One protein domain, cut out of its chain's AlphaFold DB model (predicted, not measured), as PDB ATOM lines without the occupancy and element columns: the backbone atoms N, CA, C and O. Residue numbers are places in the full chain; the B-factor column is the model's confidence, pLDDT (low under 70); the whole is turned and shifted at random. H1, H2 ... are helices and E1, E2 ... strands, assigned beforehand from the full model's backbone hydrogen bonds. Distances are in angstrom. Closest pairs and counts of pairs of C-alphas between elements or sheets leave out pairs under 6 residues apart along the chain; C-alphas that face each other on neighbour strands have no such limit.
ATOM      1  N   GLU A   2     210.956 172.085 108.314       61.25
ATOM      2  CA  GLU A   2     210.016 171.222 107.568       61.25
ATOM      3  C   GLU A   2     209.335 170.116 108.411       61.25
ATOM      4  O   GLU A   2     208.133 169.898 108.316       61.25
ATOM      5  N   ASN A   3     210.069 169.489 109.341       72.00
ATOM      6  CA  ASN A   3     209.514 168.495 110.273       72.00
ATOM      7  C   ASN A   3     208.584 169.108 111.347       72.00
ATOM      8  O   ASN A   3     207.672 168.451 111.830       72.00
ATOM      9  N   TYR A   4     208.794 170.370 111.735       69.38
ATOM     10  CA  TYR A   4     207.957 171.037 112.742       69.38
ATOM     11  C   TYR A   4     206.616 171.470 112.143       69.38
ATOM     12  O   TYR A   4     205.575 171.230 112.743       69.38
ATOM     13  N   ASP A   5     206.632 172.021 110.930       75.94
ATOM     14  CA  ASP A   5     205.407 172.445 110.245       75.94
ATOM     15  C   ASP A   5     204.540 171.241 109.837       75.94
ATOM     16  O   ASP A   5     203.319 171.290 109.964       75.94
ATOM     17  N   LYS A   6     205.162 170.114 109.459       78.31
ATOM     18  CA  LYS A   6     204.444 168.850 109.245       78.31
ATOM     19  C   LYS A   6     203.772 168.344 110.526       78.31
ATOM     20  O   LYS A   6     202.592 168.010 110.491       78.31
ATOM     21  N   LYS A   7     204.491 168.342 111.657       78.62
ATOM     22  CA  LYS A   7     203.923 167.964 112.964       78.62
ATOM     23  C   LYS A   7     202.754 168.859 113.355       78.62
ATOM     24  O   LYS A   7     201.748 168.328 113.804       78.62
ATOM     25  N   LEU A   8     202.877 170.179 113.167       76.69
ATOM     26  CA  LEU A   8     201.807 171.144 113.444       76.69
ATOM     27  C   LEU A   8     200.559 170.881 112.597       76.69
ATOM     28  O   LEU A   8     199.455 170.928 113.121       76.69
ATOM     29  N   LYS A   9     200.728 170.551 111.316       80.38
ATOM     30  CA  LYS A   9     199.600 170.212 110.444       80.38
ATOM     31  C   LYS A   9     198.901 168.915 110.871       80.38
ATOM     32  O   LYS A   9     197.679 168.866 110.927       80.38
ATOM     33  N   GLU A  10     199.668 167.878 111.210       82.44
ATOM     34  CA  GLU A  10     199.112 166.595 111.665       82.44
ATOM     35  C   GLU A  10     198.323 166.729 112.974       82.44
ATOM     36  O   GLU A  10     197.294 166.073 113.150       82.44
ATOM     37  N   ILE A  11     198.793 167.563 113.907       85.38
ATOM     38  CA  ILE A  11     198.064 167.823 115.150       85.38
ATOM     39  C   ILE A  11     196.869 168.765 114.935       85.38
ATOM     40  O   ILE A  11     195.855 168.579 115.601       85.38
ATOM     41  N   ASP A  12     196.948 169.720 114.006       85.44
ATOM     42  CA  ASP A  12     195.841 170.617 113.655       85.44
ATOM     43  C   ASP A  12     194.612 169.841 113.195       85.44
ATOM     44  O   ASP A  12     193.556 169.946 113.816       85.44
ATOM     45  N   GLU A  13     194.772 168.954 112.215       84.94
ATOM     46  CA  GLU A  13     193.674 168.119 111.713       84.94
ATOM     47  C   GLU A  13     193.042 167.270 112.836       84.94
ATOM     48  O   GLU A  13     191.820 167.130 112.919       84.94
ATOM     49  N   GLN A  14     193.862 166.749 113.754       85.56
ATOM     50  CA  GLN A  14     193.392 165.966 114.902       85.56
ATOM     51  C   GLN A  14     192.650 166.808 115.946       85.56
ATOM     52  O   GLN A  14     191.689 166.322 116.544       85.56
ATOM     53  N   LEU A  15     193.120 168.026 116.219       88.75
ATOM     54  CA  LEU A  15     192.555 168.890 117.252       88.75
ATOM     55  C   LEU A  15     191.312 169.626 116.772       88.75
ATOM     56  O   LEU A  15     190.369 169.737 117.548       88.75
ATOM     57  N   VAL A  16     191.273 170.077 115.519       87.81
ATOM     58  CA  VAL A  16     190.078 170.699 114.933       87.81
ATOM     59  C   VAL A  16     188.917 169.709 114.960       87.81
ATOM     60  O   VAL A  16     187.871 170.018 115.526       87.81
ATOM     61  N   GLY A  17     189.131 168.482 114.471       86.31
ATOM     62  CA  GLY A  17     188.100 167.442 114.508       86.31
ATOM     63  C   GLY A  17     187.660 167.088 115.932       86.31
ATOM     64  O   GLY A  17     186.470 166.911 116.185       86.31
ATOM     65  N   LEU A  18     188.597 167.041 116.886       88.31
ATOM     66  CA  LEU A  18     188.284 166.816 118.298       88.31
ATOM     67  C   LEU A  18     187.426 167.945 118.886       88.31
ATOM     68  O   LEU A  18     186.432 167.671 119.557       88.31
ATOM     69  N   VAL A  19     187.812 169.202 118.656       88.31
ATOM     70  CA  VAL A  19     187.093 170.384 119.146       88.31
ATOM     71  C   VAL A  19     185.671 170.396 118.601       88.31
ATOM     72  O   VAL A  19     184.726 170.535 119.376       88.31
ATOM     73  N   GLU A  20     185.503 170.189 117.296       87.69
ATOM     74  CA  GLU A  20     184.186 170.137 116.657       87.69
ATOM     75  C   GLU A  20     183.341 168.984 117.207       87.69
ATOM     76  O   GLU A  20     182.196 169.199 117.604       87.69
ATOM     77  N   GLN A  21     183.912 167.782 117.330       90.31
ATOM     78  CA  GLN A  21     183.218 166.618 117.879       90.31
ATOM     79  C   GLN A  21     182.747 166.853 119.319       90.31
ATOM     80  O   GLN A  21     181.594 166.562 119.652       90.31
ATOM     81  N   LYS A  22     183.622 167.370 120.190       88.88
ATOM     82  CA  LYS A  22     183.283 167.663 121.590       88.88
ATOM     83  C   LYS A  22     182.234 168.768 121.665       88.88
ATOM     84  O   LYS A  22     181.321 168.678 122.482       88.88
ATOM     85  N   PHE A  23     182.314 169.768 120.790       86.12
ATOM     86  CA  PHE A  23     181.339 170.851 120.746       86.12
ATOM     87  C   PHE A  23     179.949 170.395 120.291       86.12
ATOM     88  O   PHE A  23     178.946 170.756 120.912       86.12
ATOM     89  N   GLU A  24     179.869 169.542 119.272       87.31
ATOM     90  CA  GLU A  24     178.611 168.910 118.866       87.31
ATOM     91  C   GLU A  24     178.039 168.020 119.974       87.31
ATOM     92  O   GLU A  24     176.838 168.071 120.248       87.31
ATOM     93  N   LEU A  25     178.893 167.263 120.671       86.25
ATOM     94  CA  LEU A  25     178.473 166.455 121.812       86.25
ATOM     95  C   LEU A  25     177.881 167.330 122.924       86.25
ATOM     96  O   LEU A  25     176.794 167.030 123.400       86.25
ATOM     97  N   MET A  26     178.512 168.454 123.281       83.56
ATOM     98  CA  MET A  26     177.944 169.395 124.260       83.56
ATOM     99  C   MET A  26     176.569 169.915 123.835       83.56
ATOM    100  O   MET A  26     175.643 169.955 124.647       83.56
ATOM    101  N   ARG A  27     176.405 170.281 122.557       78.56
ATOM    102  CA  ARG A  27     175.115 170.746 122.025       78.56
ATOM    103  C   ARG A  27     174.041 169.663 122.040       78.56
ATOM    104  O   ARG A  27     172.866 169.987 122.223       78.56
ATOM    105  N   ARG A  28     174.424 168.406 121.824       80.06
ATOM    106  CA  ARG A  28     173.514 167.258 121.807       80.06
ATOM    107  C   ARG A  28     173.135 166.803 123.209       80.06
ATOM    108  O   ARG A  28     171.951 166.644 123.482       80.06
ATOM    109  N   GLU A  29     174.100 166.647 124.106       73.06
ATOM    110  CA  GLU A  29     173.847 166.235 125.492       73.06
ATOM    111  C   GLU A  29     173.110 167.322 126.284       73.06
ATOM    112  O   GLU A  29     172.289 167.012 127.144       73.06
ATOM    113  N   GLY A  30     173.270 168.596 125.906       61.34
ATOM    114  CA  GLY A  30     172.388 169.678 126.350       61.34
ATOM    115  C   GLY A  30     170.911 169.506 125.944       61.34
ATOM    116  O   GLY A  30     170.060 170.213 126.475       61.34
ATOM    117  N   LYS A  31     170.589 168.578 125.025       59.28
ATOM    118  CA  LYS A  31     169.231 168.248 124.532       59.28
ATOM    119  C   LYS A  31     168.757 166.816 124.879       59.28
ATOM    120  O   LYS A  31     167.580 166.530 124.705       59.28
ATOM    121  N   MET A  32     169.661 165.987 125.410       64.62
ATOM    122  CA  MET A  32     169.538 164.666 126.058       64.62
ATOM    123  C   MET A  32     168.969 163.428 125.334       64.62
ATOM    124  O   MET A  32     167.925 163.452 124.690       64.62
ATOM    125  N   GLU A  33     169.669 162.298 125.552       54.59
ATOM    126  CA  GLU A  33     169.475 160.968 124.938       54.59
ATOM    127  C   GLU A  33     168.542 159.999 125.710       54.59
ATOM    128  O   GLU A  33     168.144 158.972 125.158       54.59
ATOM    129  N   ASN A  34     168.140 160.290 126.960       61.84
ATOM    130  CA  ASN A  34     167.173 159.465 127.712       61.84
ATOM    131  C   ASN A  34     166.064 160.323 128.352       61.84
ATOM    132  O   ASN A  34     166.152 160.667 129.537       61.84
ATOM    133  N   PRO A  35     165.005 160.642 127.582       65.94
ATOM    134  CA  PRO A  35     163.973 161.586 127.998       65.94
ATOM    135  C   PRO A  35     163.295 161.163 129.301       65.94
ATOM    136  O   PRO A  35     163.125 161.965 130.201       65.94
ATOM    137  N   LYS A  36     163.004 159.868 129.482       74.44
ATOM    138  CA  LYS A  36     162.193 159.399 130.618       74.44
ATOM    139  C   LYS A  36     162.845 159.611 131.986       74.44
ATOM    140  O   LYS A  36     162.141 159.928 132.939       74.44
ATOM    141  N   PHE A  37     164.159 159.402 132.104       78.75
ATOM    142  CA  PHE A  37     164.866 159.666 133.360       78.75
ATOM    143  C   PHE A  37     165.030 161.170 133.579       78.75
ATOM    144  O   PHE A  37     164.754 161.662 134.669       78.75
ATOM    145  N   PHE A  38     165.433 161.903 132.543       77.38
ATOM    146  CA  PHE A  38     165.665 163.336 132.660       77.38
ATOM    147  C   PHE A  38     164.380 164.119 132.954       77.38
ATOM    148  O   PHE A  38     164.352 164.929 133.878       77.38
ATOM    149  N   ASP A  39     163.289 163.794 132.262       81.06
ATOM    150  CA  ASP A  39     161.964 164.383 132.464       81.06
ATOM    151  C   ASP A  39     161.401 164.083 133.864       81.06
ATOM    152  O   ASP A  39     160.515 164.794 134.335       81.06
ATOM    153  N   SER A  40     161.921 163.056 134.554       83.81
ATOM    154  CA  SER A  40     161.557 162.755 135.945       83.81
ATOM    155  C   SER A  40     162.259 163.648 136.979       83.81
ATOM    156  O   SER A  40     161.828 163.704 138.131       83.81
ATOM    157  N   LEU A  41     163.327 164.356 136.592       84.44
ATOM    158  CA  LEU A  41     164.046 165.294 137.455       84.44
ATOM    159  C   LEU A  41     163.300 166.633 137.556       84.44
ATOM    160  O   LEU A  41     162.600 167.047 136.633       84.44
ATOM    161  N   SER A  42     163.496 167.362 138.661       88.81
ATOM    162  CA  SER A  42     163.049 168.757 138.752       88.81
ATOM    163  C   SER A  42     163.798 169.634 137.742       88.81
ATOM    164  O   SER A  42     164.927 169.322 137.376       88.81
ATOM    165  N   LYS A  43     163.223 170.773 137.333       83.81
ATOM    166  CA  LYS A  43     163.888 171.710 136.402       83.81
ATOM    167  C   LYS A  43     165.279 172.151 136.876       83.81
ATOM    168  O   LYS A  43     166.201 172.236 136.078       83.81
ATOM    169  N   GLU A  44     165.436 172.383 138.175       86.75
ATOM    170  CA  GLU A  44     166.727 172.736 138.774       86.75
ATOM    171  C   GLU A  44     167.736 171.578 138.682       86.75
ATOM    172  O   GLU A  44     168.894 171.771 138.312       86.75
ATOM    173  N   ALA A  45     167.298 170.348 138.969       83.62
ATOM    174  CA  ALA A  45     168.144 169.165 138.851       83.62
ATOM    175  C   ALA A  45     168.508 168.862 137.390       83.62
ATOM    176  O   ALA A  45     169.636 168.454 137.117       83.62
ATOM    177  N   GLN A  46     167.579 169.103 136.464       80.75
ATOM    178  CA  GLN A  46     167.794 169.017 135.025       80.75
ATOM    179  C   GLN A  46     168.903 169.973 134.577       80.75
ATOM    180  O   GLN A  46     169.886 169.549 133.972       80.75
ATOM    181  N   GLU A  47     168.794 171.247 134.952       81.44
ATOM    182  CA  GLU A  47     169.790 172.270 134.632       81.44
ATOM    183  C   GLU A  47     171.166 171.929 135.217       81.44
ATOM    184  O   GLU A  47     172.178 171.970 134.513       81.44
ATOM    185  N   LYS A  48     171.213 171.522 136.490       84.25
ATOM    186  CA  LYS A  48     172.455 171.123 137.163       84.25
ATOM    187  C   LYS A  48     173.104 169.905 136.506       84.25
ATOM    188  O   LYS A  48     174.328 169.856 136.379       84.25
ATOM    189  N   PHE A  49     172.304 168.925 136.091       82.44
ATOM    190  CA  PHE A  49     172.791 167.742 135.389       82.44
ATOM    191  C   PHE A  49     173.381 168.116 134.026       82.44
ATOM    192  O   PHE A  49     174.529 167.766 133.754       82.44
ATOM    193  N   SER A  50     172.653 168.887 133.214       81.81
ATOM    194  CA  SER A  50     173.139 169.370 131.916       81.81
ATOM    195  C   SER A  50     174.436 170.167 132.052       81.81
ATOM    196  O   SER A  50     175.392 169.887 131.331       81.81
ATOM    197  N   LYS A  51     174.510 171.101 133.013       81.69
ATOM    198  CA  LYS A  51     175.729 171.875 133.308       81.69
ATOM    199  C   LYS A  51     176.912 170.957 133.621       81.69
ATOM    200  O   LYS A  51     177.971 171.096 133.018       81.69
ATOM    201  N   LYS A  52     176.715 169.952 134.482       85.44
ATOM    202  CA  LYS A  52     177.768 168.992 134.849       85.44
ATOM    203  C   LYS A  52     178.240 168.137 133.669       85.44
ATOM    204  O   LYS A  52     179.436 167.885 133.548       85.44
ATOM    205  N   VAL A  53     177.327 167.683 132.808       85.94
ATOM    206  CA  VAL A  53     177.685 166.908 131.607       85.94
ATOM    207  C   VAL A  53     178.511 167.761 130.646       85.94
ATOM    208  O   VAL A  53     179.555 167.318 130.174       85.94
ATOM    209  N   VAL A  54     178.077 168.997 130.395       85.69
ATOM    210  CA  VAL A  54     178.775 169.936 129.508       85.69
ATOM    211  C   VAL A  54     180.170 170.279 130.042       85.69
ATOM    212  O   VAL A  54     181.138 170.178 129.289       85.69
ATOM    213  N   SER A  55     180.296 170.597 131.333       86.00
ATOM    214  CA  SER A  55     181.591 170.837 131.989       86.00
ATOM    215  C   SER A  55     182.522 169.626 131.857       86.00
ATOM    216  O   SER A  55     183.648 169.780 131.395       86.00
ATOM    217  N   GLY A  56     182.035 168.404 132.102       87.12
ATOM    218  CA  GLY A  56     182.853 167.196 131.938       87.12
ATOM    219  C   GLY A  56     183.351 166.962 130.505       87.12
ATOM    220  O   GLY A  56     184.453 166.444 130.305       87.12
ATOM    221  N   ILE A  57     182.578 167.359 129.488       89.44
ATOM    222  CA  ILE A  57     183.014 167.284 128.083       89.44
ATOM    223  C   ILE A  57     184.125 168.308 127.799       89.44
ATOM    224  O   ILE A  57     185.086 167.969 127.104       89.44
ATOM    225  N   LEU A  58     184.024 169.527 128.340       87.88
ATOM    226  CA  LEU A  58     185.059 170.562 128.208       87.88
ATOM    227  C   LEU A  58     186.351 170.178 128.926       87.88
ATOM    228  O   LEU A  58     187.426 170.291 128.340       87.88
ATOM    229  N   ASP A  59     186.256 169.654 130.145       87.12
ATOM    230  CA  ASP A  59     187.424 169.196 130.896       87.12
ATOM    231  C   ASP A  59     188.116 168.036 130.162       87.12
ATOM    232  O   ASP A  59     189.342 167.986 130.046       87.12
ATOM    233  N   SER A  60     187.335 167.137 129.554       90.62
ATOM    234  CA  SER A  60     187.872 166.088 128.685       90.62
ATOM    235  C   SER A  60     188.566 166.656 127.441       90.62
ATOM    236  O   SER A  60     189.625 166.150 127.066       90.62
ATOM    237  N   LEU A  61     188.013 167.696 126.804       90.88
ATOM    238  CA  LEU A  61     188.670 168.389 125.693       90.88
ATOM    239  C   LEU A  61     190.008 168.996 126.134       90.88
ATOM    240  O   LEU A  61     190.997 168.848 125.417       90.88
ATOM    241  N   PHE A  62     190.057 169.630 127.307       90.56
ATOM    242  CA  PHE A  62     191.279 170.213 127.860       90.56
ATOM    243  C   PHE A  62     192.379 169.160 128.044       90.56
ATOM    244  O   PHE A  62     193.484 169.315 127.514       90.56
ATOM    245  N   VAL A  63     192.061 168.050 128.714       90.19
ATOM    246  CA  VAL A  63     193.014 166.954 128.956       90.19
ATOM    247  C   VAL A  63     193.511 166.348 127.641       90.19
ATOM    248  O   VAL A  63     194.713 166.131 127.463       90.19
ATOM    249  N   GLU A  64     192.611 166.094 126.688       92.38
ATOM    250  CA  GLU A  64     192.979 165.530 125.389       92.38
ATOM    251  C   GLU A  64     193.826 166.491 124.550       92.38
ATOM    252  O   GLU A  64     194.806 166.057 123.935       92.38
ATOM    253  N   PHE A  65     193.493 167.785 124.548       92.94
ATOM    254  CA  PHE A  65     194.291 168.825 123.903       92.94
ATOM    255  C   PHE A  65     195.718 168.814 124.451       92.94
ATOM    256  O   PHE A  65     196.669 168.622 123.691       92.94
ATOM    257  N   LYS A  66     195.881 168.922 125.773       91.25
ATOM    258  CA  LYS A  66     197.197 168.937 126.427       91.25
ATOM    259  C   LYS A  66     197.992 167.676 126.125       91.25
ATOM    260  O   LYS A  66     199.146 167.767 125.708       91.25
ATOM    261  N   SER A  67     197.370 166.507 126.267       91.50
ATOM    262  CA  SER A  67     198.004 165.214 125.989       91.50
ATOM    263  C   SER A  67     198.540 165.136 124.557       91.50
ATOM    264  O   SER A  67     199.710 164.803 124.338       91.50
ATOM    265  N   ARG A  68     197.714 165.513 123.572       91.19
ATOM    266  CA  ARG A  68     198.107 165.509 122.159       91.19
ATOM    267  C   ARG A  68     199.224 166.506 121.907       91.19
ATOM    268  O   ARG A  68     200.229 166.122 121.327       91.19
ATOM    269  N   VAL A  69     199.106 167.747 122.367       91.50
ATOM    270  CA  VAL A  69     200.099 168.793 122.074       91.50
ATOM    271  C   VAL A  69     201.447 168.507 122.738       91.50
ATOM    272  O   VAL A  69     202.492 168.611 122.085       91.50
ATOM    273  N   ASN A  70     201.436 168.043 123.989       90.81
ATOM    274  CA  ASN A  70     202.645 167.668 124.720       90.81
ATOM    275  C   ASN A  70     203.381 166.499 124.045       90.81
ATOM    276  O   ASN A  70     204.609 166.519 123.969       90.81
ATOM    277  N   LYS A  71     202.657 165.530 123.465       89.94
ATOM    278  CA  LYS A  71     203.251 164.418 122.697       89.94
ATOM    279  C   LYS A  71     204.124 164.895 121.528       89.94
ATOM    280  O   LYS A  71     205.100 164.225 121.190       89.94
ATOM    281  N   TYR A  72     203.808 166.039 120.919       86.50
ATOM    282  CA  TYR A  72     204.595 166.612 119.818       86.50
ATOM    283  C   TYR A  72     205.640 167.643 120.276       86.50
ATOM    284  O   TYR A  72     206.375 168.164 119.434       86.50
ATOM    285  N   GLY A  73     205.745 167.925 121.581       87.81
ATOM    286  CA  GLY A  73     206.692 168.903 122.130       87.81
ATOM    287  C   GLY A  73     206.387 170.344 121.713       87.81
ATOM    288  O   GLY A  73     207.302 171.153 121.554       87.81
ATOM    289  N   VAL A  74     205.114 170.660 121.468       88.38
ATOM    290  CA  VAL A  74     204.666 171.995 121.057       88.38
ATOM    291  C   VAL A  74     204.273 172.795 122.303       88.38
ATOM    292  O   VAL A  74     203.529 172.310 123.157       88.38
ATOM    293  N   LYS A  75     204.770 174.033 122.418       91.69
ATOM    294  CA  LYS A  75     204.339 174.956 123.479       91.69
ATOM    295  C   LYS A  75     202.836 175.177 123.390       91.69
ATOM    296  O   LYS A  75     202.304 175.292 122.286       91.69
ATOM    297  N   ASN A  76     202.167 175.258 124.534       93.69
ATOM    298  CA  ASN A  76     200.725 175.427 124.557       93.69
ATOM    299  C   ASN A  76     200.216 176.254 125.726       93.69
ATOM    300  O   ASN A  76     200.860 176.321 126.769       93.69
ATOM    301  N   ILE A  77     199.051 176.859 125.511       95.06
ATOM    302  CA  ILE A  77     198.246 177.543 126.520       95.06
ATOM    303  C   ILE A  77     196.795 177.099 126.341       95.06
ATOM    304  O   ILE A  77     196.329 176.899 125.218       95.06
ATOM    305  N   VAL A  78     196.080 176.975 127.452       95.50
ATOM    306  CA  VAL A  78     194.619 176.975 127.452       95.50
ATOM    307  C   VAL A  78     194.184 178.193 128.236       95.50
ATOM    308  O   VAL A  78     194.693 178.416 129.331       95.50
ATOM    309  N   ALA A  79     193.310 178.999 127.647       96.56
ATOM    310  CA  ALA A  79     192.792 180.197 128.282       96.56
ATOM    311  C   ALA A  79     191.270 180.150 128.348       96.56
ATOM    312  O   ALA A  79     190.617 179.621 127.442       96.56
ATOM    313  N   SER A  80     190.731 180.707 129.426       97.44
ATOM    314  CA  SER A  80     189.304 180.732 129.714       97.44
ATOM    315  C   SER A  80     188.852 182.141 130.071       97.44
ATOM    316  O   SER A  80     189.572 182.882 130.740       97.44
ATOM    317  N   GLY A  81     187.660 182.521 129.620       98.06
ATOM    318  CA  GLY A  81     187.107 183.839 129.906       98.06
ATOM    319  C   GLY A  81     185.643 183.995 129.498       98.06
ATOM    320  O   GLY A  81     185.100 183.179 128.742       98.06
ATOM    321  N   PRO A  82     184.961 185.034 129.995       98.44
ATOM    322  CA  PRO A  82     183.567 185.260 129.686       98.44
ATOM    323  C   PRO A  82     183.394 186.066 128.396       98.44
ATOM    324  O   PRO A  82     184.219 186.880 127.983       98.44
ATOM    325  N   VAL A  83     182.221 185.902 127.808       98.69
ATOM    326  CA  VAL A  83     181.612 186.813 126.849       98.69
ATOM    327  C   VAL A  83     180.392 187.392 127.541       98.69
ATOM    328  O   VAL A  83     179.424 186.679 127.806       98.69
ATOM    329  N   ILE A  84     180.458 188.681 127.868       98.44
ATOM    330  CA  ILE A  84     179.396 189.388 128.585       98.44
ATOM    331  C   ILE A  84     178.754 190.368 127.615       98.44
ATOM    332  O   ILE A  84     179.416 191.287 127.126       98.44
ATOM    333  N   ILE A  85     177.472 190.147 127.329       97.88
ATOM    334  CA  ILE A  85     176.691 190.958 126.395       97.88
ATOM    335  C   ILE A  85     175.519 191.579 127.144       97.88
ATOM    336  O   ILE A  85     174.756 190.874 127.801       97.88
ATOM    337  N   GLU A  86     175.355 192.889 127.002       95.44
ATOM    338  CA  GLU A  86     174.242 193.632 127.582       95.44
ATOM    339  C   GLU A  86     173.812 194.757 126.639       95.44
ATOM    340  O   GLU A  86     174.650 195.497 126.127       95.44
ATOM    341  N   ASP A  87     172.509 194.863 126.367       95.75
ATOM    342  CA  ASP A  87     171.930 195.868 125.461       95.75
ATOM    343  C   ASP A  87     172.636 195.959 124.092       95.75
ATOM    344  O   ASP A  87     172.887 197.046 123.570       95.75
ATOM    345  N   GLY A  88     173.006 194.804 123.519       97.19
ATOM    346  CA  GLY A  88     173.720 194.724 122.237       97.19
ATOM    347  C   GLY A  88     175.186 195.174 122.296       97.19
ATOM    348  O   GLY A  88     175.815 195.371 121.254       97.19
ATOM    349  N   LYS A  89     175.746 195.344 123.497       98.31
ATOM    350  CA  LYS A  89     177.136 195.746 123.718       98.31
ATOM    351  C   LYS A  89     177.929 194.633 124.381       98.31
ATOM    352  O   LYS A  89     177.438 193.960 125.280       98.31
ATOM    353  N   LEU A  90     179.175 194.483 123.958       98.62
ATOM    354  CA  LEU A  90     180.136 193.516 124.464       98.62
ATOM    355  C   LEU A  90     181.075 194.184 125.474       98.62
ATOM    356  O   LEU A  90     181.666 195.222 125.160       98.62
ATOM    357  N   LEU A  91     181.248 193.578 126.652       98.38
ATOM    358  CA  LEU A  91     182.295 193.981 127.593       98.38
ATOM    359  C   LEU A  91     183.667 193.550 127.059       98.38
ATOM    360  O   LEU A  91     183.887 192.373 126.773       98.38
ATOM    361  N   VAL A  92     184.594 194.496 126.949       98.38
ATOM    362  CA  VAL A  92     185.956 194.256 126.464       98.38
ATOM    363  C   VAL A  92     186.998 194.947 127.332       98.38
ATOM    364  O   VAL A  92     186.746 196.010 127.906       98.38
ATOM    365  N   ASN A  93     188.196 194.372 127.334       97.44
ATOM    366  CA  ASN A  93     189.386 194.870 128.005       97.44
ATOM    367  C   ASN A  93     190.377 195.437 126.987       97.44
ATOM    368  O   ASN A  93     190.467 194.978 125.842       97.44
ATOM    369  N   LYS A  94     191.161 196.423 127.421       95.38
ATOM    370  CA  LYS A  94     192.365 196.877 126.725       95.38
ATOM    371  C   LYS A  94     193.479 197.128 127.733       95.38
ATOM    372  O   LYS A  94     193.276 197.780 128.762       95.38
ATOM    373  N   ASP A  95     194.655 196.593 127.439       91.12
ATOM    374  CA  ASP A  95     195.872 196.864 128.197       91.12
ATOM    375  C   ASP A  95     196.786 197.834 127.427       91.12
ATOM    376  O   ASP A  95     196.411 198.388 126.397       91.12
ATOM    377  N   SER A  96     197.978 198.104 127.960       85.88
ATOM    378  CA  SER A  96     198.944 199.003 127.317       85.88
ATOM    379  C   SER A  96     199.814 198.337 126.244       85.88
ATOM    380  O   SER A  96     200.659 199.014 125.663       85.88
ATOM    381  N   LYS A  97     199.700 197.020 126.052       84.62
ATOM    382  CA  LYS A  97     200.536 196.229 125.136       84.62
ATOM    383  C   LYS A  97     199.831 195.975 123.806       84.62
ATOM    384  O   LYS A  97     200.513 195.869 122.790       84.62
ATOM    385  N   ASP A  98     198.502 195.915 123.821       84.00
ATOM    386  CA  ASP A  98     197.670 195.615 122.660       84.00
ATOM    387  C   ASP A  98     197.036 196.877 122.052       84.00
ATOM    388  O   ASP A  98     196.509 197.754 122.743       84.00
ATOM    389  N   ASP A  99     197.021 196.958 120.721       89.06
ATOM    390  CA  ASP A  99     196.308 198.006 119.985       89.06
ATOM    391  C   ASP A  99     194.833 197.649 119.708       89.06
ATOM    392  O   ASP A  99     194.061 198.505 119.255       89.06
ATOM    393  N   PHE A 100     194.415 196.429 120.057       93.38
ATOM    394  CA  PHE A 100     193.064 195.893 119.911       93.38
ATOM    395  C   PHE A 100     192.361 195.673 121.261       93.38
ATOM    396  O   PHE A 100     192.990 195.538 122.308       93.38
ATOM    397  N   TYR A 101     191.031 195.622 121.226       96.88
ATOM    398  CA  TYR A 101     190.185 195.205 122.345       96.88
ATOM    399  C   TYR A 101     190.077 193.683 122.416       96.88
ATOM    400  O   TYR A 101     189.922 193.023 121.386       96.88
ATOM    401  N   LYS A 102     190.107 193.121 123.622       96.38
ATOM    402  CA  LYS A 102     190.013 191.677 123.876       96.38
ATOM    403  C   LYS A 102     188.893 191.348 124.854       96.38
ATOM    404  O   LYS A 102     188.416 192.219 125.573       96.38
ATOM    405  N   LEU A 103     188.467 190.091 124.857       97.69
ATOM    406  CA  LEU A 103     187.606 189.575 125.919       97.69
ATOM    407  C   LEU A 103     188.412 189.482 127.222       97.69
ATOM    408  O   LEU A 103     189.620 189.242 127.136       97.69
ATOM    409  N   PRO A 104     187.774 189.657 128.393       97.50
ATOM    410  CA  PRO A 104     188.383 189.269 129.655       97.50
ATOM    411  C   PRO A 104     188.757 187.789 129.653       97.50
ATOM    412  O   PRO A 104     188.068 186.979 129.023       97.50
ATOM    413  N   GLY A 105     189.812 187.433 130.373       96.69
ATOM    414  CA  GLY A 105     190.234 186.043 130.508       96.69
ATOM    415  C   GLY A 105     191.744 185.866 130.508       96.69
ATOM    416  O   GLY A 105     192.505 186.748 130.112       96.69
ATOM    417  N   GLY A 106     192.167 184.662 130.864       95.69
ATOM    418  CA  GLY A 106     193.578 184.339 131.000       95.69
ATOM    419  C   GLY A 106     193.825 182.843 131.054       95.69
ATOM    420  O   GLY A 106     192.950 182.039 130.728       95.69
ATOM    421  N   SER A 107     195.071 182.480 131.349       95.75
ATOM    422  CA  SER A 107     195.513 181.086 131.283       95.75
ATOM    423  C   SER A 107     194.919 180.278 132.431       95.75
ATOM    424  O   SER A 107     194.801 180.776 133.543       95.75
ATOM    425  N   VAL A 108     194.578 179.026 132.146       95.44
ATOM    426  CA  VAL A 108     194.088 178.069 133.141       95.44
ATOM    427  C   VAL A 108     195.287 177.436 133.850       95.44
ATOM    428  O   VAL A 108     196.174 176.888 133.183       95.44
ATOM    429  N   GLU A 109     195.306 177.503 135.179       89.88
ATOM    430  CA  GLU A 109     196.301 176.861 136.048       89.88
ATOM    431  C   GLU A 109     196.100 175.333 136.026       89.88
ATOM    432  O   GLU A 109     195.089 174.787 136.480       89.88
ATOM    433  N   GLU A 110     197.051 174.606 135.433       79.00
ATOM    434  CA  GLU A 110     196.908 173.168 135.182       79.00
ATOM    435  C   GLU A 110     196.837 172.372 136.496       79.00
ATOM    436  O   GLU A 110     197.707 172.502 137.351       79.00
ATOM    437  N   PHE A 111     195.832 171.498 136.624       78.38
ATOM    438  CA  PHE A 111     195.553 170.675 137.817       78.38
ATOM    439  C   PHE A 111     195.121 171.438 139.078       78.38
ATOM    440  O   PHE A 111     194.805 170.786 140.075       78.38
ATOM    441  N   GLU A 112     195.070 172.768 139.038       87.19
ATOM    442  CA  GLU A 112     194.658 173.595 140.177       87.19
ATOM    443  C   GLU A 112     193.220 174.098 140.040       87.19
ATOM    444  O   GLU A 112     192.518 174.199 141.045       87.19
ATOM    445  N   GLU A 113     192.759 174.351 138.810       90.94
ATOM    446  CA  GLU A 113     191.412 174.863 138.552       90.94
ATOM    447  C   GLU A 113     190.752 174.244 137.309       90.94
ATOM    448  O   GLU A 113     191.397 173.745 136.381       90.94
ATOM    449  N   SER A 114     189.424 174.284 137.292       92.62
ATOM    450  CA  SER A 114     188.592 174.015 136.121       92.62
ATOM    451  C   SER A 114     188.527 175.220 135.179       92.62
ATOM    452  O   SER A 114     188.837 176.359 135.534       92.62
ATOM    453  N   LEU A 115     188.044 174.985 133.958       94.94
ATOM    454  CA  LEU A 115     187.847 176.045 132.965       94.94
ATOM    455  C   LEU A 115     186.851 177.120 133.439       94.94
ATOM    456  O   LEU A 115     187.028 178.301 133.133       94.94
ATOM    457  N   GLU A 116     185.813 176.733 134.187       95.25
ATOM    458  CA  GLU A 116     184.835 177.671 134.748       95.25
ATOM    459  C   GLU A 116     185.426 178.472 135.917       95.25
ATOM    460  O   GLU A 116     185.207 179.681 135.996       95.25
ATOM    461  N   GLU A 117     186.220 177.839 136.786       95.88
ATOM    462  CA  GLU A 117     186.923 178.527 137.877       95.88
ATOM    463  C   GLU A 117     187.901 179.577 137.337       95.88
ATOM    464  O   GLU A 117     187.837 180.726 137.778       95.88
ATOM    465  N   ALA A 118     188.687 179.239 136.309       97.06
ATOM    466  CA  ALA A 118     189.554 180.189 135.613       97.06
ATOM    467  C   ALA A 118     188.757 181.371 135.035       97.06
ATOM    468  O   ALA A 118     189.121 182.528 135.221       97.06
ATOM    469  N   CYS A 119     187.617 181.096 134.388       97.81
ATOM    470  CA  CYS A 119     186.730 182.133 133.851       97.81
ATOM    471  C   CYS A 119     186.256 183.100 134.954       97.81
ATOM    472  O   CYS A 119     186.318 184.321 134.783       97.81
ATOM    473  N   HIS A 120     185.824 182.575 136.105       98.19
ATOM    474  CA  HIS A 120     185.414 183.388 137.251       98.19
ATOM    475  C   HIS A 120     186.576 184.189 137.854       98.19
ATOM    476  O   HIS A 120     186.402 185.378 138.143       98.19
ATOM    477  N   ARG A 121     187.740 183.558 138.044       97.94
ATOM    478  CA  ARG A 121     188.944 184.171 138.617       97.94
ATOM    479  C   ARG A 121     189.429 185.335 137.759       97.94
ATOM    480  O   ARG A 121     189.492 186.455 138.256       97.94
ATOM    481  N   GLU A 122     189.667 185.098 136.475       97.94
ATOM    482  CA  GLU A 122     190.197 186.095 135.537       97.94
ATOM    483  C   GLU A 122     189.263 187.303 135.409       97.94
ATOM    484  O   GLU A 122     189.681 188.454 135.489       97.94
ATOM    485  N   THR A 123     187.956 187.062 135.317       97.19
ATOM    486  CA  THR A 123     186.962 188.147 135.250       97.19
ATOM    487  C   THR A 123     186.952 189.002 136.515       97.19
ATOM    488  O   THR A 123     186.789 190.227 136.466       97.19
ATOM    489  N   ARG A 124     187.132 188.373 137.678       97.75
ATOM    490  CA  ARG A 124     187.243 189.087 138.947       97.75
ATOM    491  C   ARG A 124     188.537 189.895 139.003       97.75
ATOM    492  O   ARG A 124     188.495 191.051 139.419       97.75
ATOM    493  N   GLU A 125     189.648 189.298 138.588       97.62
ATOM    494  CA  GLU A 125     190.990 189.884 138.615       97.62
ATOM    495  C   GLU A 125     191.165 191.030 137.625       97.62
ATOM    496  O   GLU A 125     191.858 191.982 137.959       97.62
ATOM    497  N   GLU A 126     190.527 190.986 136.456       97.75
ATOM    498  CA  GLU A 126     190.671 192.012 135.418       97.75
ATOM    499  C   GLU A 126     189.609 193.117 135.502       97.75
ATOM    500  O   GLU A 126     189.879 194.272 135.150       97.75
ATOM    501  N   ASN A 127     188.397 192.780 135.961       97.62
ATOM    502  CA  ASN A 127     187.221 193.648 135.838       97.62
ATOM    503  C   ASN A 127     186.483 193.945 137.147       97.62
ATOM    504  O   ASN A 127     185.513 194.706 137.116       97.62
ATOM    505  N   ASN A 128     186.880 193.350 138.278       97.81
ATOM    506  CA  ASN A 128     186.084 193.341 139.514       97.81
ATOM    507  C   ASN A 128     184.663 192.765 139.313       97.81
ATOM    508  O   ASN A 128     183.725 193.136 140.021       97.81
ATOM    509  N   ALA A 129     184.476 191.893 138.320       97.62
ATOM    510  CA  ALA A 129     183.160 191.419 137.919       97.62
ATOM    511  C   ALA A 129     182.850 190.034 138.509       97.62
ATOM    512  O   ALA A 129     183.622 189.085 138.385       97.62
ATOM    513  N   HIS A 130     181.679 189.916 139.128       98.12
ATOM    514  CA  HIS A 130     181.045 188.655 139.478       98.12
ATOM    515  C   HIS A 130     180.084 188.272 138.364       98.12
ATOM    516  O   HIS A 130     179.237 189.069 137.964       98.12
ATOM    517  N   ILE A 131     180.206 187.045 137.876       98.19
ATOM    518  CA  ILE A 131     179.428 186.569 136.738       98.19
ATOM    519  C   ILE A 131     178.623 185.329 137.094       98.19
ATOM    520  O   ILE A 131     178.967 184.597 138.018       98.19
ATOM    521  N   GLU A 132     177.579 185.078 136.319       96.69
ATOM    522  CA  GLU A 132     176.952 183.768 136.201       96.69
ATOM    523  C   GLU A 132     177.137 183.256 134.772       96.69
ATOM    524  O   GLU A 132     176.730 183.915 133.810       96.69
ATOM    525  N   ILE A 133     177.736 182.071 134.649       95.19
ATOM    526  CA  ILE A 133     177.912 181.375 133.376       95.19
ATOM    527  C   ILE A 133     176.567 180.811 132.909       95.19
ATOM    528  O   ILE A 133     175.890 180.068 133.621       95.19
ATOM    529  N   ILE A 134     176.198 181.153 131.676       92.12
ATOM    530  CA  ILE A 134     174.965 180.713 131.021       92.12
ATOM    531  C   ILE A 134     175.232 179.444 130.208       92.12
ATOM    532  O   ILE A 134     174.510 178.458 130.344       92.12
ATOM    533  N   LYS A 135     176.252 179.466 129.341       90.19
ATOM    534  CA  LYS A 135     176.631 178.329 128.484       90.19
ATOM    535  C   LYS A 135     178.041 178.504 127.908       90.19
ATOM    536  O   LYS A 135     178.464 179.648 127.728       90.19
ATOM    537  N   PRO A 136     178.741 177.422 127.535       93.56
ATOM    538  CA  PRO A 136     179.946 177.541 126.724       93.56
ATOM    539  C   PRO A 136     179.632 178.016 125.302       93.56
ATOM    540  O   PRO A 136     178.530 177.814 124.780       93.56
ATOM    541  N   LEU A 137     180.631 178.627 124.680       94.25
ATOM    542  CA  LEU A 137     180.651 179.069 123.288       94.25
ATOM    543  C   LEU A 137     181.616 178.208 122.469       94.25
ATOM    544  O   LEU A 137     182.290 177.334 123.020       94.25
ATOM    545  N   HIS A 138     181.678 178.428 121.155       94.38
ATOM    546  CA  HIS A 138     182.576 177.671 120.287       94.38
ATOM    547  C   HIS A 138     184.040 177.830 120.749       94.38
ATOM    548  O   HIS A 138     184.540 178.959 120.819       94.38
ATOM    549  N   PRO A 139     184.756 176.723 121.030       95.00
ATOM    550  CA  PRO A 139     186.185 176.773 121.294       95.00
ATOM    551  C   PRO A 139     186.950 177.228 120.053       95.00
ATOM    552  O   PRO A 139     186.596 176.870 118.927       95.00
ATOM    553  N   LEU A 140     188.032 177.972 120.264       94.25
ATOM    554  CA  LEU A 140     188.921 178.417 119.195       94.25
ATOM    555  C   LEU A 140     190.330 177.876 119.414       94.25
ATOM    556  O   LEU A 140     190.914 178.062 120.478       94.25
ATOM    557  N   LEU A 141     190.889 177.258 118.378       93.88
ATOM    558  CA  LEU A 141     192.284 176.846 118.327       93.88
ATOM    559  C   LEU A 141     193.086 177.831 117.469       93.88
ATOM    560  O   LEU A 141     192.717 178.102 116.328       93.88
ATOM    561  N   ILE A 142     194.192 178.351 118.001       92.56
ATOM    562  CA  ILE A 142     195.150 179.180 117.255       92.56
ATOM    563  C   ILE A 142     196.570 178.624 117.401       92.56
ATOM    564  O   ILE A 142     196.943 178.099 118.446       92.56
ATOM    565  N   TRP A 143     197.379 178.756 116.348       91.81
ATOM    566  CA  TRP A 143     198.715 178.136 116.243       91.81
ATOM    567  C   TRP A 143     199.886 179.110 116.402       91.81
ATOM    568  O   TRP A 143     201.046 178.795 116.110       91.81
ATOM    569  N   LYS A 144     199.580 180.326 116.842       90.62
ATOM    570  CA  LYS A 144     200.544 181.404 116.991       90.62
ATOM    571  C   LYS A 144     200.058 182.368 118.062       90.62
ATOM    572  O   LYS A 144     198.882 182.722 118.079       90.62
ATOM    573  N   ASN A 145     200.970 182.824 118.911       88.12
ATOM    574  CA  ASN A 145     200.692 183.907 119.841       88.12
ATOM    575  C   ASN A 145     200.371 185.190 119.042       88.12
ATOM    576  O   ASN A 145     201.214 185.621 118.249       88.12
ATOM    577  N   PRO A 146     199.189 185.806 119.219       83.12
ATOM    578  CA  PRO A 146     198.801 186.984 118.445       83.12
ATOM    579  C   PRO A 146     199.649 188.224 118.766       83.12
ATOM    580  O   PRO A 146     199.785 189.085 117.902       83.12
ATOM    581  N   GLN A 147     200.251 188.298 119.958       81.44
ATOM    582  CA  GLN A 147     201.093 189.416 120.397       81.44
ATOM    583  C   GLN A 147     202.556 189.243 119.964       81.44
ATOM    584  O   GLN A 147     203.149 190.143 119.379       81.44
ATOM    585  N   THR A 148     203.162 188.087 120.257       86.19
ATOM    586  CA  THR A 148     204.610 187.863 120.044       86.19
ATOM    587  C   THR A 148     204.929 187.206 118.707       86.19
ATOM    588  O   THR A 148     206.065 187.228 118.238       86.19
ATOM    589  N   GLY A 149     203.935 186.566 118.099       87.75
ATOM    590  CA  GLY A 149     204.100 185.755 116.910       87.75
ATOM    591  C   GLY A 149     204.819 184.420 117.116       87.75
ATOM    592  O   GLY A 149     205.121 183.739 116.133       87.75
ATOM    593  N   GLU A 150     205.075 184.024 118.359       90.44
ATOM    594  CA  GLU A 150     205.640 182.719 118.687       90.44
ATOM    595  C   GLU A 150     204.717 181.578 118.229       90.44
ATOM    596  O   GLU A 150     203.504 181.633 118.432       90.44
ATOM    597  N   LYS A 151     205.284 180.529 117.616       90.12
ATOM    598  CA  LYS A 151     204.532 179.320 117.242       90.12
ATOM    599  C   LYS A 151     204.174 178.526 118.502       90.12
ATOM    600  O   LYS A 151     205.065 178.072 119.218       90.12
ATOM    601  N   MET A 152     202.881 178.345 118.748       92.00
ATOM    602  CA  MET A 152     202.353 177.609 119.899       92.00
ATOM    603  C   MET A 152     200.880 177.262 119.689       92.00
ATOM    604  O   MET A 152     200.192 177.978 118.972       92.00
ATOM    605  N   ALA A 153     200.384 176.208 120.329       93.19
ATOM    606  CA  ALA A 153     198.962 175.875 120.311       93.19
ATOM    607  C   ALA A 153     198.234 176.611 121.442       93.19
ATOM    608  O   ALA A 153     198.575 176.434 122.609       93.19
ATOM    609  N   ILE A 154     197.226 177.413 121.132       94.50
ATOM    610  CA  ILE A 154     196.406 178.082 122.141       94.50
ATOM    611  C   ILE A 154     194.962 177.648 121.931       94.50
ATOM    612  O   ILE A 154     194.396 177.877 120.861       94.50
ATOM    613  N   LEU A 155     194.384 177.019 122.951       95.50
ATOM    614  CA  LEU A 155     192.963 176.692 123.003       95.50
ATOM    615  C   LEU A 155     192.250 177.756 123.837       95.50
ATOM    616  O   LEU A 155     192.552 177.928 125.016       95.50
ATOM    617  N   LEU A 156     191.313 178.468 123.224       96.69
ATOM    618  CA  LEU A 156     190.497 179.476 123.884       96.69
ATOM    619  C   LEU A 156     189.101 178.911 124.141       96.69
ATOM    620  O   LEU A 156     188.386 178.568 123.193       96.69
ATOM    621  N   ILE A 157     188.715 178.844 125.410       96.62
ATOM    622  CA  ILE A 157     187.381 178.450 125.862       96.62
ATOM    623  C   ILE A 157     186.666 179.705 126.351       96.62
ATOM    624  O   ILE A 157     187.177 180.423 127.201       96.62
ATOM    625  N   HIS A 158     185.480 179.980 125.812       97.81
ATOM    626  CA  HIS A 158     184.682 181.116 126.261       97.81
ATOM    627  C   HIS A 158     183.304 180.675 126.719       97.81
ATOM    628  O   HIS A 158     182.739 179.707 126.204       97.81
ATOM    629  N   TYR A 159     182.744 181.437 127.650       97.00
ATOM    630  CA  TYR A 159     181.410 181.213 128.189       97.00
ATOM    631  C   TYR A 159     180.555 182.457 128.006       97.00
ATOM    632  O   TYR A 159     180.962 183.545 128.398       97.00
ATOM    633  N   LEU A 160     179.343 182.309 127.473       97.69
ATOM    634  CA  LEU A 160     178.348 183.367 127.590       97.69
ATOM    635  C   LEU A 160     177.996 183.510 129.069       97.69
ATOM    636  O   LEU A 160     177.632 182.521 129.709       97.69
ATOM    637  N   ALA A 161     178.084 184.723 129.595       97.94
ATOM    638  CA  ALA A 161     177.830 184.999 130.999       97.94
ATOM    639  C   ALA A 161     177.063 186.311 131.187       97.94
ATOM    640  O   ALA A 161     177.106 187.204 130.338       97.94
ATOM    641  N   ARG A 162     176.379 186.433 132.327       97.19
ATOM    642  CA  ARG A 162     175.802 187.701 132.795       97.19
ATOM    643  C   ARG A 162     176.592 188.231 133.979       97.19
ATOM    644  O   ARG A 162     177.029 187.449 134.817       97.19
ATOM    645  N   VAL A 163     176.743 189.548 134.064       97.38
ATOM    646  CA  VAL A 163     177.349 190.193 135.233       97.38
ATOM    647  C   VAL A 163     176.305 190.393 136.333       97.38
ATOM    648  O   VAL A 163     175.143 190.683 136.056       97.38
ATOM    649  N   LEU A 164     176.717 190.218 137.586       97.56
ATOM    650  CA  LEU A 164     175.863 190.316 138.773       97.56
ATOM    651  C   LEU A 164     176.066 191.635 139.536       97.56
ATOM    652  O   LEU A 164     175.201 192.028 140.312       97.56
ATOM    653  N   ASN A 165     177.188 192.323 139.311       97.31
ATOM    654  CA  ASN A 165     177.579 193.574 139.973       97.31
ATOM    655  C   ASN A 165     178.039 194.637 138.954       97.31
ATOM    656  O   ASN A 165     179.148 195.161 139.030       97.31
ATOM    657  N   LYS A 166     177.188 194.950 137.970       94.38
ATOM    658  CA  LYS A 166     177.523 195.837 136.839       94.38
ATOM    659  C   LYS A 166     178.118 197.186 137.258       94.38
ATOM    660  O   LYS A 166     179.092 197.635 136.658       94.38
ATOM    661  N   ASP A 167     177.561 197.801 138.296       95.81
ATOM    662  CA  ASP A 167     177.970 199.131 138.766       95.81
ATOM    663  C   ASP A 167     179.356 199.142 139.436       95.81
ATOM    664  O   ASP A 167     179.924 200.204 139.687       95.81
ATOM    665  N   GLU A 168     179.925 197.967 139.712       96.38
ATOM    666  CA  GLU A 168     181.245 197.809 140.323       96.38
ATOM    667  C   GLU A 168     182.345 197.451 139.315       96.38
ATOM    668  O   GLU A 168     183.517 197.358 139.706       96.38
ATOM    669  N   ILE A 169     181.985 197.240 138.042       97.62
ATOM    670  CA  ILE A 169     182.940 196.891 136.989       97.62
ATOM    671  C   ILE A 169     183.945 198.026 136.819       97.62
ATOM    672  O   ILE A 169     183.584 199.185 136.601       97.62
ATOM    673  N   ARG A 170     185.230 197.684 136.856       97.25
ATOM    674  CA  ARG A 170     186.330 198.627 136.638       97.25
ATOM    675  C   ARG A 170     187.585 197.900 136.166       97.25
ATOM    676  O   ARG A 170     187.767 196.745 136.538       97.25
ATOM    677  N   PRO A 171     188.472 198.558 135.401       97.38
ATOM    678  CA  PRO A 171     189.773 197.981 135.087       97.38
ATOM    679  C   PRO A 171     190.570 197.722 136.368       97.38
ATOM    680  O   PRO A 171     190.670 198.596 137.236       97.38
ATOM    681  N   ILE A 172     191.186 196.550 136.454       97.38
ATOM    682  CA  ILE A 172     192.216 196.219 137.439       97.38
ATOM    683  C   ILE A 172     193.516 195.939 136.680       97.38
ATOM    684  O   ILE A 172     193.515 195.341 135.607       97.38
ATOM    685  N   LEU A 173     194.647 196.408 137.215       93.50
ATOM    686  CA  LEU A 173     195.949 196.235 136.567       93.50
ATOM    687  C   LEU A 173     196.223 194.748 136.260       93.50
ATOM    688  O   LEU A 173     196.036 193.923 137.146       93.50
ATOM    689  N   PRO A 174     196.730 194.414 135.056       93.38
ATOM    690  CA  PRO A 174     197.311 195.316 134.058       93.38
ATOM    691  C   PRO A 174     196.309 195.963 133.087       93.38
ATOM    692  O   PRO A 174     196.728 196.833 132.314       93.38
ATOM    693  N   VAL A 175     195.024 195.596 133.132       96.31
ATOM    694  CA  VAL A 175     193.973 196.204 132.304       96.31
ATOM    695  C   VAL A 175     193.897 197.700 132.598       96.31
ATOM    696  O   VAL A 175     193.918 198.148 133.747       96.31
ATOM    697  N   LYS A 176     193.881 198.500 131.532       95.88
ATOM    698  CA  LYS A 176     193.830 199.967 131.610       95.88
ATOM    699  C   LYS A 176     192.449 200.501 131.309       95.88
ATOM    700  O   LYS A 176     192.077 201.556 131.813       95.88
ATOM    701  N   GLU A 177     191.705 199.772 130.494       96.62
ATOM    702  CA  GLU A 177     190.410 200.199 130.020       96.62
ATOM    703  C   GLU A 177     189.454 199.014 129.958       96.62
ATOM    704  O   GLU A 177     189.811 197.940 129.475       96.62
ATOM    705  N   VAL A 178     188.231 199.252 130.422       97.50
ATOM    706  CA  VAL A 178     187.090 198.354 130.269       97.50
ATOM    707  C   VAL A 178     186.004 199.143 129.556       97.50
ATOM    708  O   VAL A 178     185.667 200.249 129.988       97.50
ATOM    709  N   ARG A 179     185.473 198.616 128.451       97.31
ATOM    710  CA  ARG A 179     184.414 199.275 127.674       97.31
ATOM    711  C   ARG A 179     183.296 198.318 127.318       97.31
ATOM    712  O   ARG A 179     183.506 197.126 127.153       97.31
ATOM    713  N   TRP A 180     182.124 198.906 127.122       98.06
ATOM    714  CA  TRP A 180     180.996 198.285 126.445       98.06
ATOM    715  C   TRP A 180     180.994 198.758 124.994       98.06
ATOM    716  O   TRP A 180     180.664 199.915 124.726       98.06
ATOM    717  N   LEU A 181     181.406 197.896 124.068       98.38
ATOM    718  CA  LEU A 181     181.427 198.205 122.638       98.38
ATOM    719  C   LEU A 181     180.177 197.673 121.955       98.38
ATOM    720  O   LEU A 181     179.795 196.529 122.172       98.38
ATOM    721  N   ASP A 182     179.564 198.483 121.100       98.44
ATOM    722  CA  ASP A 182     178.397 198.072 120.325       98.44
ATOM    723  C   ASP A 182     178.768 196.970 119.316       98.44
ATOM    724  O   ASP A 182     179.683 197.122 118.500       98.44
ATOM    725  N   ILE A 183     178.059 195.841 119.372       98.38
ATOM    726  CA  ILE A 183     178.344 194.672 118.533       98.38
ATOM    727  C   ILE A 183     178.109 194.984 117.051       98.38
ATOM    728  O   ILE A 183     178.860 194.503 116.197       98.38
ATOM    729  N   SER A 184     177.122 195.820 116.719       98.06
ATOM    730  CA  SER A 184     176.874 196.237 115.335       98.06
ATOM    731  C   SER A 184     178.024 197.084 114.786       98.06
ATOM    732  O   SER A 184     178.398 196.952 113.620       98.06
ATOM    733  N   GLU A 185     178.666 197.885 115.638       98.31
ATOM    734  CA  GLU A 185     179.848 198.659 115.268       98.31
ATOM    735  C   GLU A 185     181.094 197.791 115.099       98.31
ATOM    736  O   GLU A 185     181.882 198.028 114.179       98.31
ATOM    737  N   ILE A 186     181.260 196.765 115.942       98.12
ATOM    738  CA  ILE A 186     182.318 195.758 115.773       98.12
ATOM    739  C   ILE A 186     182.136 195.049 114.425       98.12
ATOM    740  O   ILE A 186     183.083 194.974 113.643       98.12
ATOM    741  N   LYS A 187     180.913 194.593 114.117       97.31
ATOM    742  CA  LYS A 187     180.556 193.948 112.837       97.31
ATOM    743  C   LYS A 187     180.818 194.858 111.632       97.31
ATOM    744  O   LYS A 187     181.245 194.379 110.587       97.31
ATOM    745  N   ALA A 188     180.618 196.167 111.783       97.62
ATOM    746  CA  ALA A 188     180.913 197.169 110.759       97.62
ATOM    747  C   ALA A 188     182.408 197.546 110.656       97.62
ATOM    748  O   ALA A 188     182.762 198.410 109.855       97.62
ATOM    749  N   GLY A 189     183.287 196.942 111.463       96.19
ATOM    750  CA  GLY A 189     184.730 197.197 111.437       96.19
ATOM    751  C   GLY A 189     185.157 198.521 112.073       96.19
ATOM    752  O   GLY A 189     186.279 198.966 111.843       96.19
ATOM    753  N   LYS A 190     184.297 199.160 112.878       97.50
ATOM    754  CA  LYS A 190     184.629 200.428 113.553       97.50
ATOM    755  C   LYS A 190     185.591 200.256 114.732       97.50
ATOM    756  O   LYS A 190     186.209 201.228 115.156       97.50
ATOM    757  N   HIS A 191     185.712 199.036 115.256       96.88
ATOM    758  CA  HIS A 191     186.548 198.709 116.412       96.88
ATOM    759  C   HIS A 191     187.604 197.668 116.040       96.88
ATOM    760  O   HIS A 191     187.292 196.644 115.429       96.88
ATOM    761  N   ASN A 192     188.855 197.904 116.444       95.56
ATOM    762  CA  ASN A 192     189.914 196.904 116.337       95.56
ATOM    763  C   ASN A 192     189.779 195.908 117.496       95.56
ATOM    764  O   ASN A 192     190.029 196.266 118.646       95.56
ATOM    765  N   VAL A 193     189.350 194.682 117.200       96.44
ATOM    766  CA  VAL A 193     189.090 193.628 118.191       96.44
ATOM    767  C   VAL A 193     189.925 192.380 117.915       96.44
ATOM    768  O   VAL A 193     190.273 192.088 116.766       96.44
ATOM    769  N   ALA A 194     190.203 191.629 118.977       94.50
ATOM    770  CA  ALA A 194     190.951 190.385 118.939       94.50
ATOM    771  C   ALA A 194     190.295 189.336 118.009       94.50
ATOM    772  O   ALA A 194     189.067 189.316 117.852       94.50
ATOM    773  N   PRO A 195     191.084 188.426 117.400       93.00
ATOM    774  CA  PRO A 195     190.568 187.425 116.462       93.00
ATOM    775  C   PRO A 195     189.465 186.519 117.027       93.00
ATOM    776  O   PRO A 195     188.558 186.140 116.292       93.00
ATOM    777  N   ASN A 196     189.503 186.204 118.325       95.19
ATOM    778  CA  ASN A 196     188.474 185.396 118.985       95.19
ATOM    779  C   ASN A 196     187.098 186.075 119.000       95.19
ATOM    780  O   ASN A 196     186.095 185.389 118.836       95.19
ATOM    781  N   ILE A 197     187.027 187.404 119.113       97.38
ATOM    782  CA  ILE A 197     185.751 188.131 119.032       97.38
ATOM    783  C   ILE A 197     185.148 187.982 117.631       97.38
ATOM    784  O   ILE A 197     183.965 187.676 117.496       97.38
ATOM    785  N   LYS A 198     185.967 188.140 116.581       95.94
ATOM    786  CA  LYS A 198     185.525 187.973 115.184       95.94
ATOM    787  C   LYS A 198     185.033 186.551 114.924       95.94
ATOM    788  O   LYS A 198     183.939 186.375 114.403       95.94
ATOM    789  N   PHE A 199     185.798 185.557 115.374       96.38
ATOM    790  CA  PHE A 199     185.424 184.148 115.278       96.38
ATOM    791  C   PHE A 199     184.065 183.860 115.934       96.38
ATOM    792  O   PHE A 199     183.208 183.220 115.331       96.38
ATOM    793  N   LEU A 200     183.830 184.364 117.147       97.75
ATOM    794  CA  LEU A 200     182.567 184.145 117.855       97.75
ATOM    795  C   LEU A 200     181.381 184.858 117.183       97.75
ATOM    796  O   LEU A 200     180.269 184.332 117.184       97.75
ATOM    797  N   ILE A 201     181.603 186.019 116.558       97.50
ATOM    798  CA  ILE A 201     180.597 186.677 115.710       97.50
ATOM    799  C   ILE A 201     180.269 185.808 114.488       97.50
ATOM    800  O   ILE A 201     179.097 185.579 114.199       97.50
ATOM    801  N   GLU A 202     181.279 185.290 113.788       96.25
ATOM    802  CA  GLU A 202     181.101 184.429 112.606       96.25
ATOM    803  C   GLU A 202     180.357 183.129 112.934       96.25
ATOM    804  O   GLU A 202     179.556 182.647 112.133       96.25
ATOM    805  N   LYS A 203     180.583 182.574 114.129       94.31
ATOM    806  CA  LYS A 203     179.862 181.398 114.636       94.31
ATOM    807  C   LYS A 203     178.435 181.700 115.106       94.31
ATOM    808  O   LYS A 203     177.689 180.765 115.388       94.31
ATOM    809  N   GLY A 204     178.047 182.974 115.179       95.00
ATOM    810  CA  GLY A 204     176.744 183.402 115.689       95.00
ATOM    811  C   GLY A 204     176.610 183.280 117.210       95.00
ATOM    812  O   GLY A 204     175.491 183.260 117.720       95.00
TER     813      GLY A 204
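AT A GLANCE: This is residues 2 to 204 of the 207 residues of the protein "NUDIX domain protein" of uncultured archaeon (UniProt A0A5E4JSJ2). A strongly twisted, branched sheet of six strands curls round helix H4, and two long helices, H1 and H3, lie side by side along it, running opposite ways, with little H2 at the far end of the pair. H6 packs on the opposite face from H4, and short H5 grazes the sheet. The printed part has 203 residues, with six named helices and six named strands in the order H1 H2 H3 E1 E2 H4 E3 E4 E5 E6 H5 H6; neighbours E1 and E5 are parallel, the other neighbour pairs antiparallel. The class is mixed, and the whole is compact, with a radius of gyration of the C-alphas of 17.8 A and spans of 53 by 52 by 35 A.

HOW THE PARTS SIT: Start with H1, residues 2 to 29, which touches H3, residues 43 to 71, at a shallow tilt of 10 degrees, opposite ways; their closest C-alphas, of Met 26 and Val 54, are 5.3 A apart. Between them, H2, residues 35 to 38, is not on the sheet. H1 and H3 are on the sheet, at heights of 9.8 A and 10.2 A. Next, E1, residues 76 to 86, forms a hairpin with E2, residues 89 to 94, where N 86 and O 89 are 2.9 A apart. On the other side of E1 is E5, residues 151 to 163, parallel to it, with N 79 and O 155 at 2.9 A. E5 bends by 59 degrees at residue 160. On its other side look for E3, residues 131 to 136, with N 132 and O 162 at 2.9 A, and E4, residues 140 to 144, with N 154 and O 142 at 2.8 A. E6, residues 177 to 182, is antiparallel to E2, with N 90 and O 181 at 2.8 A. The sheet curls round H4, residues 115 to 127; the closest C-alphas of H4 and E1, of Cys 119 and Gly 81, are 4.3 A apart. H5, residues 183 to 187, only grazes the sheet. H6, residues 195 to 202, is on the opposite face from H4, over none of the strands. Every O i to N i+4 pair is within hydrogen-bond range in H3, H4, H5 and H6, and 23 of 24 in H1; H2 is too short for one.

IN THESE COORDINATES: Find C-alpha 2 at (210.016, 171.222, 107.568); from there H1 runs 40.7 A. H3 spans 42.3 A, E1 32.3 A and E5 34.4 A. H6 ends at C-alpha 202, at (181.101, 184.429, 112.606).

THE WHOLE: The farthest C-alphas, of Glu 2 and Ser 40, are 56.8 A apart. The printed part has no cut. The links E2 to H4 and E5 to E6 are long. Confidence is under 70 at residues 2, 4 and 30 to 35.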